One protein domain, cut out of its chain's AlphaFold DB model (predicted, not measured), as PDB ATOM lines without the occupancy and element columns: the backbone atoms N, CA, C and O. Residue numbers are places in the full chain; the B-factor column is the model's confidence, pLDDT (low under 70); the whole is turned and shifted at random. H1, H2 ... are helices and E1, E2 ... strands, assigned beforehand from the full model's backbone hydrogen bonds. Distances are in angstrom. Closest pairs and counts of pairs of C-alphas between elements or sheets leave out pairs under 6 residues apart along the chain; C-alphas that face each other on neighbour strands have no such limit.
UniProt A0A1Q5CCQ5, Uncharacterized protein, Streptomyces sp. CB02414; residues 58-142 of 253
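Overview. This is residues 58 to 142 of the 253 residues of an uncharacterized protein of Streptomyces sp. CB02414 (UniProt A0A1Q5CCQ5). A small three-stranded sheet forms the core, with helix H1 over one face and helix H3 over the other. Helix H2 only grazes the sheet at one end of the strands, and a long loop, residues 101 to 120, joins E2 to E3. The printed part has 85 residues, with three named helices and three named strands in the order E1 H1 H2 E2 E3 H3; the sheet, E2 E1 E3, is mixed, as is the class. It is compact, radius of gyration of the C-alphas 12.0 A, with spans of 30 by 30 by 21 A.

Arrangement. Start at residues 58 to 62, the inner strand E1. E2, residues 96 to 100, is its parallel neighbour, with N 62 and O 99 2.8 A apart; E3, residues 121 to 127, is its antiparallel neighbour, with N 61 and O 122 2.8 A apart. H1, residues 67 to 80, and H2, residues 83 to 91, complete a strand-helix-strand unit, parallel neighbours E1 and E2 with helices between, its crossover right-handed. H1 is on the sheet at a height of 10.2 A, slantwise to the strands; its closest C-alphas to E3 are Phe 77 and Trp 123, 7.3 A. H2 grazes with residues 85 to 90; Trp 89 and Pro 126 of E3 have the closest C-alphas, 6.2 A. On the opposite face from H1, H3, residues 129 to 138, runs along the strands at a height of 9.6 A; its closest C-alphas to E1 are Thr 132 and Val 59, 7.2 A. Every O i to N i+4 pair of H1 is within hydrogen-bond range, against 3 of 5 in H2 and 4 of 6 in H3.

Along the chain. Find C-alpha 58 at (-83.253, 0.821, -17.461), where E1 begins. H1 covers 19.8 A, E3 17.7 A, and H3 ends at C-alpha 138, (-98.476, 4.362, -14.341).

Size, cuts and confidence. The farthest C-alphas, Arg 91 and Asn 105, are 31.5 A apart. The printed part has no cut; E2 to E3 is the long link. No printed residue is under 70.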
ATOM      1  N   ALA A  58     -83.066  -0.093 -18.581       97.25
ATOM      2  CA  ALA A  58     -83.253   0.821 -17.461       97.25
ATOM      3  C   ALA A  58     -84.555   1.613 -17.657       97.25
ATOM      4  O   ALA A  58     -85.027   1.804 -18.784       97.25
ATOM      5  N   VAL A  59     -85.119   2.128 -16.571       97.75
ATOM      6  CA  VAL A  59     -86.246   3.068 -16.637       97.75
ATOM      7  C   VAL A  59     -85.861   4.330 -15.898       97.75
ATOM      8  O   VAL A  59     -85.483   4.262 -14.736       97.75
ATOM      9  N   CYS A  60     -85.968   5.474 -16.564       98.38
ATOM     10  CA  CYS A  60     -85.717   6.771 -15.959       98.38
ATOM     11  C   CYS A  60     -87.014   7.567 -15.886       98.38
ATOM     12  O   CYS A  60     -87.642   7.837 -16.909       98.38
ATOM     13  N   VAL A  61     -87.391   7.978 -14.684       98.50
ATOM     14  CA  VAL A  61     -88.449   8.958 -14.451       98.50
ATOM     15  C   VAL A  61     -87.823  10.345 -14.477       98.50
ATOM     16  O   VAL A  61     -86.873  10.594 -13.743       98.50
ATOM     17  N   VAL A  62     -88.345  11.228 -15.321       98.12
ATOM     18  CA  VAL A  62     -87.844  12.582 -15.563       98.12
ATOM     19  C   VAL A  62     -88.914  13.588 -15.144       98.12
ATOM     20  O   VAL A  62     -90.006  13.610 -15.719       98.12
ATOM     21  N   ASP A  63     -88.591  14.427 -14.162       97.50
ATOM     22  CA  ASP A  63     -89.410  15.579 -13.758       97.50
ATOM     23  C   ASP A  63     -88.986  16.824 -14.535       97.50
ATOM     24  O   ASP A  63     -89.802  17.520 -15.141       97.50
ATOM     25  N   ARG A  64     -87.676  17.088 -14.553       94.50
ATOM     26  CA  ARG A  64     -87.084  18.255 -15.209       94.50
ATOM     27  C   ARG A  64     -85.838  17.851 -15.969       94.50
ATOM     28  O   ARG A  64     -85.060  17.028 -15.506       94.50
ATOM     29  N   PHE A  65     -85.652  18.473 -17.126       94.00
ATOM     30  CA  PHE A  65     -84.472  18.269 -17.949       94.00
ATOM     31  C   PHE A  65     -83.549  19.483 -17.869       94.00
ATOM     32  O   PHE A  65     -83.933  20.589 -18.254       94.00
ATOM     33  N   ASP A  66     -82.330  19.233 -17.409       94.56
ATOM     34  CA  ASP A  66     -81.176  20.120 -17.498       94.56
ATOM     35  C   ASP A  66     -80.003  19.277 -18.002       94.56
ATOM     36  O   ASP A  66     -79.678  18.258 -17.401       94.56
ATOM     37  N   LEU A  67     -79.413  19.643 -19.139       95.62
ATOM     38  CA  LEU A  67     -78.469  18.770 -19.838       95.62
ATOM     39  C   LEU A  67     -77.161  18.527 -19.054       95.62
ATOM     40  O   LEU A  67     -76.748  17.369 -18.976       95.62
ATOM     41  N   PRO A  68     -76.512  19.539 -18.438       95.69
ATOM     42  CA  PRO A  68     -75.358  19.296 -17.572       95.69
ATOM     43  C   PRO A  68     -75.668  18.356 -16.405       95.69
ATOM     44  O   PRO A  68     -74.926  17.396 -16.188       95.69
ATOM     45  N   ARG A  69     -76.781  18.574 -15.691       95.00
ATOM     46  CA  ARG A  69     -77.201  17.666 -14.611       95.00
ATOM     47  C   ARG A  69     -77.502  16.272 -15.137       95.00
ATOM     48  O   ARG A  69     -76.971  15.310 -14.603       95.00
ATOM     49  N   TRP A  70     -78.221  16.164 -16.250       96.75
ATOM     50  CA  TRP A  70     -78.527  14.892 -16.901       96.75
ATOM     51  C   TRP A  70     -77.275  14.070 -17.225       96.75
ATOM     52  O   TRP A  70     -77.249  12.865 -16.976       96.75
ATOM     53  N   VAL A  71     -76.219  14.706 -17.748       97.94
ATOM     54  CA  VAL A  71     -74.932  14.039 -18.003       97.94
ATOM     55  C   VAL A  71     -74.292  13.576 -16.695       97.94
ATOM     56  O   VAL A  71     -73.887  12.418 -16.598       97.94
ATOM     57  N   SER A  72     -74.235  14.447 -15.685       96.88
ATOM     58  CA  SER A  72     -73.687  14.112 -14.365       96.88
ATOM     59  C   SER A  72     -74.430  12.943 -13.705       96.88
ATOM     60  O   SER A  72     -73.800  11.990 -13.248       96.88
ATOM     61  N   ASP A  73     -75.762  12.981 -13.701       96.25
ATOM     62  CA  ASP A  73     -76.624  11.965 -13.092       96.25
ATOM     63  C   ASP A  73     -76.588  10.650 -13.877       96.25
ATOM     64  O   ASP A  73     -76.602   9.574 -13.284       96.25
ATOM     65  N   THR A  74     -76.460  10.707 -15.207       97.81
ATOM     66  CA  THR A  74     -76.223   9.509 -16.026       97.81
ATOM     67  C   THR A  74     -74.909   8.841 -15.624       97.81
ATOM     68  O   THR A  74     -74.886   7.628 -15.416       97.81
ATOM     69  N   CYS A  75     -73.823   9.611 -15.479       97.62
ATOM     70  CA  CYS A  75     -72.548   9.069 -15.012       97.62
ATOM     71  C   CYS A  75     -72.689   8.432 -13.626       97.62
ATOM     72  O   CYS A  75     -72.270   7.293 -13.439       97.62
ATOM     73  N   ALA A  76     -73.299   9.142 -12.671       95.94
ATOM     74  CA  ALA A  76     -73.498   8.648 -11.312       95.94
ATOM     75  C   ALA A  76     -74.317   7.349 -11.284       95.94
ATOM     76  O   ALA A  76     -73.928   6.385 -10.623       95.94
ATOM     77  N   PHE A  77     -75.411   7.297 -12.050       96.88
ATOM     78  CA  PHE A  77     -76.227   6.101 -12.204       96.88
ATOM     79  C   PHE A  77     -75.396   4.928 -12.726       96.88
ATOM     80  O   PHE A  77     -75.338   3.899 -12.058       96.88
ATOM     81  N   VAL A  78     -74.700   5.078 -13.858       96.56
ATOM     82  CA  VAL A  78     -73.917   3.975 -14.442       96.56
ATOM     83  C   VAL A  78     -72.798   3.530 -13.497       96.56
ATOM     84  O   VAL A  78     -72.598   2.334 -13.309       96.56
ATOM     85  N   LEU A  79     -72.114   4.468 -12.837       94.38
ATOM     86  CA  LEU A  79     -71.068   4.159 -11.855       94.38
ATOM     87  C   LEU A  79     -71.601   3.406 -10.626       94.38
ATOM     88  O   LEU A  79     -70.844   2.654 -10.010       94.38
ATOM     89  N   SER A  80     -72.878   3.584 -10.278       93.25
ATOM     90  CA  SER A  80     -73.533   2.866  -9.178       93.25
ATOM     91  C   SER A  80     -74.042   1.470  -9.541       93.25
ATOM     92  O   SER A  80     -74.323   0.681  -8.638       93.25
ATOM     93  N   LEU A  81     -74.157   1.140 -10.832       94.19
ATOM     94  CA  LEU A  81     -74.682  -0.156 -11.258       94.19
ATOM     95  C   LEU A  81     -73.704  -1.284 -10.926       94.19
ATOM     96  O   LEU A  81     -72.514  -1.127 -11.191       94.19
ATOM     97  N   PRO A  82     -74.172  -2.436 -10.419       92.38
ATOM     98  CA  PRO A  82     -73.340  -3.628 -10.278       92.38
ATOM     99  C   PRO A  82     -72.741  -4.083 -11.622       92.38
ATOM    100  O   PRO A  82     -73.395  -3.960 -12.663       92.38
ATOM    101  N   GLU A  83     -71.518  -4.628 -11.615       90.69
ATOM    102  CA  GLU A  83     -70.803  -5.000 -12.851       90.69
ATOM    103  C   GLU A  83     -71.562  -6.054 -13.672       90.69
ATOM    104  O   GLU A  83     -71.555  -6.021 -14.904       90.69
ATOM    105  N   GLU A  84     -72.299  -6.943 -13.007       92.12
ATOM    106  CA  GLU A  84     -73.150  -7.955 -13.631       92.12
ATOM    107  C   GLU A  84     -74.279  -7.356 -14.488       92.12
ATOM    108  O   GLU A  84     -74.751  -8.000 -15.428       92.12
ATOM    109  N   SER A  85     -74.678  -6.106 -14.227       92.81
ATOM    110  CA  SER A  85     -75.700  -5.399 -15.012       92.81
ATOM    111  C   SER A  85     -75.142  -4.818 -16.316       92.81
ATOM    112  O   SER A  85     -75.904  -4.548 -17.247       92.81
ATOM    113  N   HIS A  86     -73.820  -4.637 -16.418       93.38
ATOM    114  CA  HIS A  86     -73.181  -3.941 -17.538       93.38
ATOM    115  C   HIS A  86     -73.329  -4.702 -18.857       93.38
ATOM    116  O   HIS A  86     -73.763  -4.131 -19.853       93.38
ATOM    117  N   GLY A  87     -72.993  -5.995 -18.876       92.69
ATOM    118  CA  GLY A  87     -73.021  -6.814 -20.093       92.69
ATOM    119  C   GLY A  87     -74.418  -6.917 -20.722       92.69
ATOM    120  O   GLY A  87     -74.571  -6.585 -21.900       92.69
ATOM    121  N   PRO A  88     -75.452  -7.342 -19.969       92.56
ATOM    122  CA  PRO A  88     -76.823  -7.396 -20.472       92.56
ATOM    123  C   PRO A  88     -77.345  -6.041 -20.958       92.56
ATOM    124  O   PRO A  88     -77.939  -5.976 -22.032       92.56
ATOM    125  N   TRP A  89     -77.083  -4.958 -20.219       94.44
ATOM    126  CA  TRP A  89     -77.531  -3.623 -20.616       94.44
ATOM    127  C   TRP A  89     -76.770  -3.081 -21.831       94.44
ATOM    128  O   TRP A  89     -77.360  -2.447 -22.701       94.44
ATOM    129  N   ARG A  90     -75.473  -3.380 -21.966       93.56
ATOM    130  CA  ARG A  90     -74.698  -3.056 -23.173       93.56
ATOM    131  C   ARG A  90     -75.253  -3.780 -24.401       93.56
ATOM    132  O   ARG A  90     -75.380  -3.154 -25.449       93.56
ATOM    133  N   ARG A  91     -75.646  -5.054 -24.269       91.94
ATOM    134  CA  ARG A  91     -76.282  -5.821 -25.358       91.94
ATOM    135  C   ARG A  91     -77.619  -5.235 -25.800       91.94
ATOM    136  O   ARG A  91     -77.936  -5.298 -26.982       91.94
ATOM    137  N   SER A  92     -78.372  -4.610 -24.900       91.44
ATOM    138  CA  SER A  92     -79.558  -3.829 -25.268       91.44
ATOM    139  C   SER A  92     -79.221  -2.399 -25.695       91.44
ATOM    140  O   SER A  92     -80.061  -1.511 -25.609       91.44
ATOM    141  N   PHE A  93     -77.989  -2.126 -26.141       92.06
ATOM    142  CA  PHE A  93     -77.546  -0.792 -26.558       92.06
ATOM    143  C   PHE A  93     -77.769   0.273 -25.488       92.06
ATOM    144  O   PHE A  93     -78.176   1.389 -25.801       92.06
ATOM    145  N   THR A  94     -77.571  -0.093 -24.222       95.00
ATOM    146  CA  THR A  94     -77.893   0.721 -23.047       95.00
ATOM    147  C   THR A  94     -79.332   1.246 -23.057       95.00
ATOM    148  O   THR A  94     -79.589   2.348 -22.578       95.00
ATOM    149  N   ARG A  95     -80.307   0.493 -23.595       94.62
ATOM    150  CA  ARG A  95     -81.719   0.905 -23.727       94.62
ATOM    151  C   ARG A  95     -82.276   1.446 -22.410       94.62
ATOM    152  O   ARG A  95     -82.092   0.869 -21.335       94.62
ATOM    153  N   THR A  96     -82.975   2.576 -22.508       96.12
ATOM    154  CA  THR A  96     -83.679   3.185 -21.375       96.12
ATOM    155  C   THR A  96     -85.025   3.710 -21.816       96.12
ATOM    156  O   THR A  96     -85.131   4.367 -22.849       96.12
ATOM    157  N   ILE A  97     -86.040   3.431 -21.009       96.44
ATOM    158  CA  ILE A  97     -87.377   3.983 -21.178       96.44
ATOM    159  C   ILE A  97     -87.466   5.243 -20.321       96.44
ATOM    160  O   ILE A  97     -87.287   5.182 -19.106       96.44
ATOM    161  N   HIS A  98     -87.736   6.377 -20.959       97.75
ATOM    162  CA  HIS A  98     -87.859   7.666 -20.285       97.75
ATOM    163  C   HIS A  98     -89.336   7.970 -20.048       97.75
ATOM    164  O   HIS A  98     -90.125   8.037 -20.991       97.75
ATOM    165  N   LEU A  99     -89.717   8.126 -18.786       98.31
ATOM    166  CA  LEU A  99     -91.086   8.358 -18.343       98.31
ATOM    167  C   LEU A  99     -91.188   9.746 -17.711       98.31
ATOM    168  O   LEU A  99     -90.318  10.141 -16.944       98.31
ATOM    169  N   ALA A 100     -92.251  10.484 -18.004       98.12
ATOM    170  CA  ALA A 100     -92.512  11.775 -17.381       98.12
ATOM    171  C   ALA A 100     -93.162  11.577 -16.004       98.12
ATOM    172  O   ALA A 100     -94.202  10.922 -15.889       98.12
ATOM    173  N   GLY A 101     -92.578  12.160 -14.957       97.38
ATOM    174  CA  GLY A 101     -93.124  12.081 -13.604       97.38
ATOM    175  C   GLY A 101     -92.216  12.706 -12.550       97.38
ATOM    176  O   GLY A 101     -91.065  13.015 -12.819       97.38
ATOM    177  N   ARG A 102     -92.734  12.863 -11.327       97.62
ATOM    178  CA  ARG A 102     -91.979  13.380 -10.175       97.62
ATOM    179  C   ARG A 102     -91.427  12.231  -9.333       97.62
ATOM    180  O   ARG A 102     -92.242  11.557  -8.696       97.62
ATOM    181  N   PRO A 103     -90.098  12.027  -9.249       97.44
ATOM    182  CA  PRO A 103     -89.505  10.974  -8.423       97.44
ATOM    183  C   PRO A 103     -89.990  10.953  -6.971       97.44
ATOM    184  O   PRO A 103     -90.308   9.890  -6.440       97.44
ATOM    185  N   ALA A 104     -90.143  12.129  -6.352       96.69
ATOM    186  CA  ALA A 104     -90.616  12.258  -4.972       96.69
ATOM    187  C   ALA A 104     -91.998  11.611  -4.740       96.69
ATOM    188  O   ALA A 104     -92.233  11.015  -3.693       96.69
ATOM    189  N   ASN A 105     -92.888  11.643  -5.738       97.56
ATOM    190  CA  ASN A 105     -94.223  11.042  -5.640       97.56
ATOM    191  C   ASN A 105     -94.203   9.506  -5.768       97.56
ATOM    192  O   ASN A 105     -95.229   8.856  -5.570       97.56
ATOM    193  N   LEU A 106     -93.059   8.925  -6.140       97.12
ATOM    194  CA  LEU A 106     -92.895   7.501  -6.443       97.12
ATOM    195  C   LEU A 106     -92.039   6.766  -5.407       97.12
ATOM    196  O   LEU A 106     -92.117   5.541  -5.337       97.12
ATOM    197  N   ALA A 107     -91.272   7.491  -4.585       92.69
ATOM    198  CA  ALA A 107     -90.301   6.931  -3.643       92.69
ATOM    199  C   ALA A 107     -90.901   5.933  -2.632       92.69
ATOM    200  O   ALA A 107     -90.225   5.004  -2.210       92.69
ATOM    201  N   GLY A 108     -92.181   6.085  -2.269       93.56
ATOM    202  CA  GLY A 108     -92.877   5.147  -1.375       93.56
ATOM    203  C   GLY A 108     -93.435   3.889  -2.055       93.56
ATOM    204  O   GLY A 108     -93.991   3.036  -1.373       93.56
ATOM    205  N   ARG A 109     -93.357   3.784  -3.390       95.25
ATOM    206  CA  ARG A 109     -93.967   2.694  -4.181       95.25
ATOM    207  C   ARG A 109     -92.970   1.926  -5.040       95.25
ATOM    208  O   ARG A 109     -93.243   0.786  -5.401       95.25
ATOM    209  N   PHE A 110     -91.853   2.551  -5.395       96.75
ATOM    210  CA  PHE A 110     -90.857   1.984  -6.292       96.75
ATOM    211  C   PHE A 110     -89.456   2.210  -5.740       96.75
ATOM    212  O   PHE A 110     -89.156   3.270  -5.194       96.75
ATOM    213  N   VAL A 111     -88.595   1.211  -5.922       94.38
ATOM    214  CA  VAL A 111     -87.177   1.298  -5.579       94.38
ATOM    215  C   VAL A 111     -86.415   1.808  -6.796       94.38
ATOM    216  O   VAL A 111     -86.525   1.247  -7.887       94.38
ATOM    217  N   PHE A 112     -85.633   2.865  -6.601       96.69
ATOM    218  CA  PHE A 112     -84.734   3.406  -7.614       96.69
ATOM    219  C   PHE A 112     -83.291   3.066  -7.246       96.69
ATOM    220  O   PHE A 112     -82.892   3.207  -6.094       96.69
ATOM    221  N   ALA A 113     -82.516   2.632  -8.235       95.56
ATOM    222  CA  ALA A 113     -81.084   2.392  -8.093       95.56
ATOM    223  C   ALA A 113     -80.301   3.707  -7.971       95.56
ATOM    224  O   ALA A 113     -79.254   3.751  -7.336       95.56
ATOM    225  N   HIS A 114     -80.825   4.784  -8.557       96.25
ATOM    226  CA  HIS A 114     -80.261   6.119  -8.427       96.25
ATOM    227  C   HIS A 114     -81.368   7.173  -8.429       96.25
ATOM    228  O   HIS A 114     -82.319   7.079  -9.203       96.25
ATOM    229  N   VAL A 115     -81.231   8.195  -7.590       96.88
ATOM    230  CA  VAL A 115     -82.072   9.397  -7.606       96.88
ATOM    231  C   VAL A 115     -81.132  10.591  -7.685       96.88
ATOM    232  O   VAL A 115     -80.204  10.687  -6.882       96.88
ATOM    233  N   ALA A 116     -81.371  11.478  -8.650       95.44
ATOM    234  CA  ALA A 116     -80.611  12.712  -8.799       95.44
ATOM    235  C   ALA A 116     -80.697  13.537  -7.508       95.44
ATOM    236  O   ALA A 116     -81.752  13.596  -6.869       95.44
ATOM    237  N   ALA A 117     -79.608  14.209  -7.129       92.56
ATOM    238  CA  ALA A 117     -79.533  14.936  -5.857       92.56
ATOM    239  C   ALA A 117     -80.589  16.051  -5.727       92.56
ATOM    240  O   ALA A 117     -81.031  16.373  -4.626       92.56
ATOM    241  N   ASP A 118     -81.019  16.631  -6.849       93.25
ATOM    242  CA  ASP A 118     -82.059  17.662  -6.914       93.25
ATOM    243  C   ASP A 118     -83.475  17.100  -7.155       93.25
ATOM    244  O   ASP A 118     -84.421  17.866  -7.369       93.25
ATOM    245  N   GLY A 119     -83.614  15.771  -7.168       95.62
ATOM    246  CA  GLY A 119     -84.856  15.054  -7.439       95.62
ATOM    247  C   GLY A 119     -85.374  15.182  -8.875       95.62
ATOM    248  O   GLY A 119     -86.519  14.807  -9.122       95.62
ATOM    249  N   SER A 120     -84.582  15.711  -9.817       96.50
ATOM    250  CA  SER A 120     -85.010  15.930 -11.209       96.50
ATOM    251  C   SER A 120     -85.207  14.638 -12.002       96.50
ATOM    252  O   SER A 120     -86.024  14.607 -12.928       96.50
ATOM    253  N   ALA A 121     -84.502  13.573 -11.620       97.75
ATOM    254  CA  ALA A 121     -84.592  12.265 -12.241       97.75
ATOM    255  C   ALA A 121     -84.440  11.123 -11.225       97.75
ATOM    256  O   ALA A 121     -83.795  11.270 -10.185       97.75
ATOM    257  N   ALA A 122     -85.013   9.965 -11.543       98.00
ATOM    258  CA  ALA A 122     -84.770   8.725 -10.816       98.00
ATOM    259  C   ALA A 122     -84.733   7.522 -11.754       98.00
ATOM    260  O   ALA A 122     -85.531   7.416 -12.682       98.00
ATOM    261  N   TRP A 123     -83.814   6.606 -11.484       98.06
ATOM    262  CA  TRP A 123     -83.452   5.503 -12.357       98.06
ATOM    263  C   TRP A 123     -83.704   4.171 -11.670       98.06
ATOM    264  O   TRP A 123     -83.146   3.890 -10.609       98.06
ATOM    265  N   ALA A 124     -84.510   3.323 -12.291       97.38
ATOM    266  CA  ALA A 124     -84.510   1.898 -12.007       97.38
ATOM    267  C   ALA A 124     -83.327   1.248 -12.738       97.38
ATOM    268  O   ALA A 124     -83.030   1.602 -13.886       97.38
ATOM    269  N   ALA A 125     -82.667   0.295 -12.075       96.44
ATOM    270  CA  ALA A 125     -81.580  -0.472 -12.674       96.44
ATOM    271  C   ALA A 125     -82.047  -1.192 -13.954       96.44
ATOM    272  O   ALA A 125     -83.242  -1.479 -14.093       96.44
ATOM    273  N   PRO A 126     -81.129  -1.502 -14.887       96.25
ATOM    274  CA  PRO A 126     -81.459  -2.304 -16.050       96.25
ATOM    275  C   PRO A 126     -82.060  -3.646 -15.620       96.25
ATOM    276  O   PRO A 126     -81.410  -4.432 -14.937       96.25
ATOM    277  N   ALA A 127     -83.300  -3.907 -16.026       94.44
ATOM    278  CA  ALA A 127     -84.007  -5.132 -15.677       94.44
ATOM    279  C   ALA A 127     -84.924  -5.602 -16.821       94.44
ATOM    280  O   ALA A 127     -85.269  -4.802 -17.699       94.44
ATOM    281  N   PRO A 128     -85.339  -6.883 -16.822       92.31
ATOM    282  CA  PRO A 128     -86.395  -7.379 -17.699       92.31
ATOM    283  C   PRO A 128     -87.691  -6.567 -17.585       92.31
ATOM    284  O   PRO A 128     -88.027  -6.051 -16.516       92.31
ATOM    285  N   GLU A 129     -88.473  -6.520 -18.665       90.00
ATOM    286  CA  GLU A 129     -89.727  -5.754 -18.728       90.00
ATOM    287  C   GLU A 129     -90.686  -5.971 -17.537       90.00
ATOM    288  O   GLU A 129     -91.142  -4.967 -16.975       90.00
ATOM    289  N   PRO A 130     -90.983  -7.212 -17.091       91.50
ATOM    290  CA  PRO A 130     -91.913  -7.425 -15.983       91.50
ATOM    291  C   PRO A 130     -91.537  -6.664 -14.705       91.50
ATOM    292  O   PRO A 130     -92.429  -6.143 -14.034       91.50
ATOM    293  N   ALA A 131     -90.237  -6.510 -14.424       92.69
ATOM    294  CA  ALA A 131     -89.727  -5.829 -13.233       92.69
ATOM    295  C   ALA A 131     -90.017  -4.317 -13.220       92.69
ATOM    296  O   ALA A 131     -90.042  -3.700 -12.159       92.69
ATOM    297  N   THR A 132     -90.266  -3.711 -14.385       92.81
ATOM    298  CA  THR A 132     -90.535  -2.267 -14.519       92.81
ATOM    299  C   THR A 132     -91.928  -1.954 -15.078       92.81
ATOM    300  O   THR A 132     -92.291  -0.789 -15.260       92.81
ATOM    301  N   SER A 133     -92.747  -2.986 -15.301       93.12
ATOM    302  CA  SER A 133     -94.093  -2.879 -15.876       93.12
ATOM    303  C   SER A 133     -95.021  -1.946 -15.085       93.12
ATOM    304  O   SER A 133     -95.764  -1.169 -15.685       93.12
ATOM    305  N   GLY A 134     -94.933  -1.953 -13.749       95.00
ATOM    306  CA  GLY A 134     -95.718  -1.070 -12.880       95.00
ATOM    307  C   GLY A 134     -95.450   0.418 -13.133       95.00
ATOM    308  O   GLY A 134     -96.394   1.187 -13.303       95.00
ATOM    309  N   LEU A 135     -94.174   0.816 -13.243       95.06
ATOM    310  CA  LEU A 135     -93.790   2.193 -13.583       95.06
ATOM    311  C   LEU A 135     -94.281   2.578 -14.983       95.06
ATOM    312  O   LEU A 135     -94.879   3.639 -15.160       95.06
ATOM    313  N   ARG A 136     -94.069   1.696 -15.968       94.62
ATOM    314  CA  ARG A 136     -94.428   1.923 -17.379       94.62
ATOM    315  C   ARG A 136     -95.935   2.057 -17.607       94.62
ATOM    316  O   ARG A 136     -96.340   2.764 -18.518       94.62
ATOM    317  N   ARG A 137     -96.762   1.378 -16.805       96.44
ATOM    318  CA  ARG A 137     -98.230   1.489 -16.868       96.44
ATOM    319  C   ARG A 137     -98.758   2.738 -16.167       96.44
ATOM    320  O   ARG A 137     -99.812   3.238 -16.541       96.44
ATOM    321  N   LEU A 138     -98.053   3.213 -15.141       97.25
ATOM    322  CA  LEU A 138     -98.476   4.362 -14.341       97.25
ATOM    323  C   LEU A 138     -98.161   5.701 -15.018       97.25
ATOM    324  O   LEU A 138     -98.920   6.658 -14.872       97.25
ATOM    325  N   LEU A 139     -97.026   5.786 -15.711       97.75
ATOM    326  CA  LEU A 139     -96.501   7.037 -16.252       97.75
ATOM    327  C   LEU A 139     -96.551   7.059 -17.778       97.75
ATOM    328  O   LEU A 139     -96.503   6.029 -18.444       97.75
ATOM    329  N   LYS A 140     -96.594   8.267 -18.335       97.25
ATOM    330  CA  LYS A 140     -96.478   8.476 -19.780       97.25
ATOM    331  C   LYS A 140     -95.011   8.531 -20.189       97.25
ATOM    332  O   LYS A 140     -94.172   8.990 -19.417       97.25
ATOM    333  N   THR A 141     -94.718   8.135 -21.423       96.88
ATOM    334  CA  THR A 141     -93.410   8.369 -22.043       96.88
ATOM    335  C   THR A 141     -93.088   9.863 -22.050       96.88
ATOM    336  O   THR A 141     -93.950  10.696 -22.332       96.88
ATOM    337  N   PHE A 142     -91.844  10.207 -21.729       96.38
ATOM    338  CA  PHE A 142     -91.349  11.571 -21.847       96.38
ATOM    339  C   PHE A 142     -91.207  11.944 -23.329       96.38
ATOM    340  O   PHE A 142     -90.465  11.295 -24.059       96.38
TER     341      PHE A 142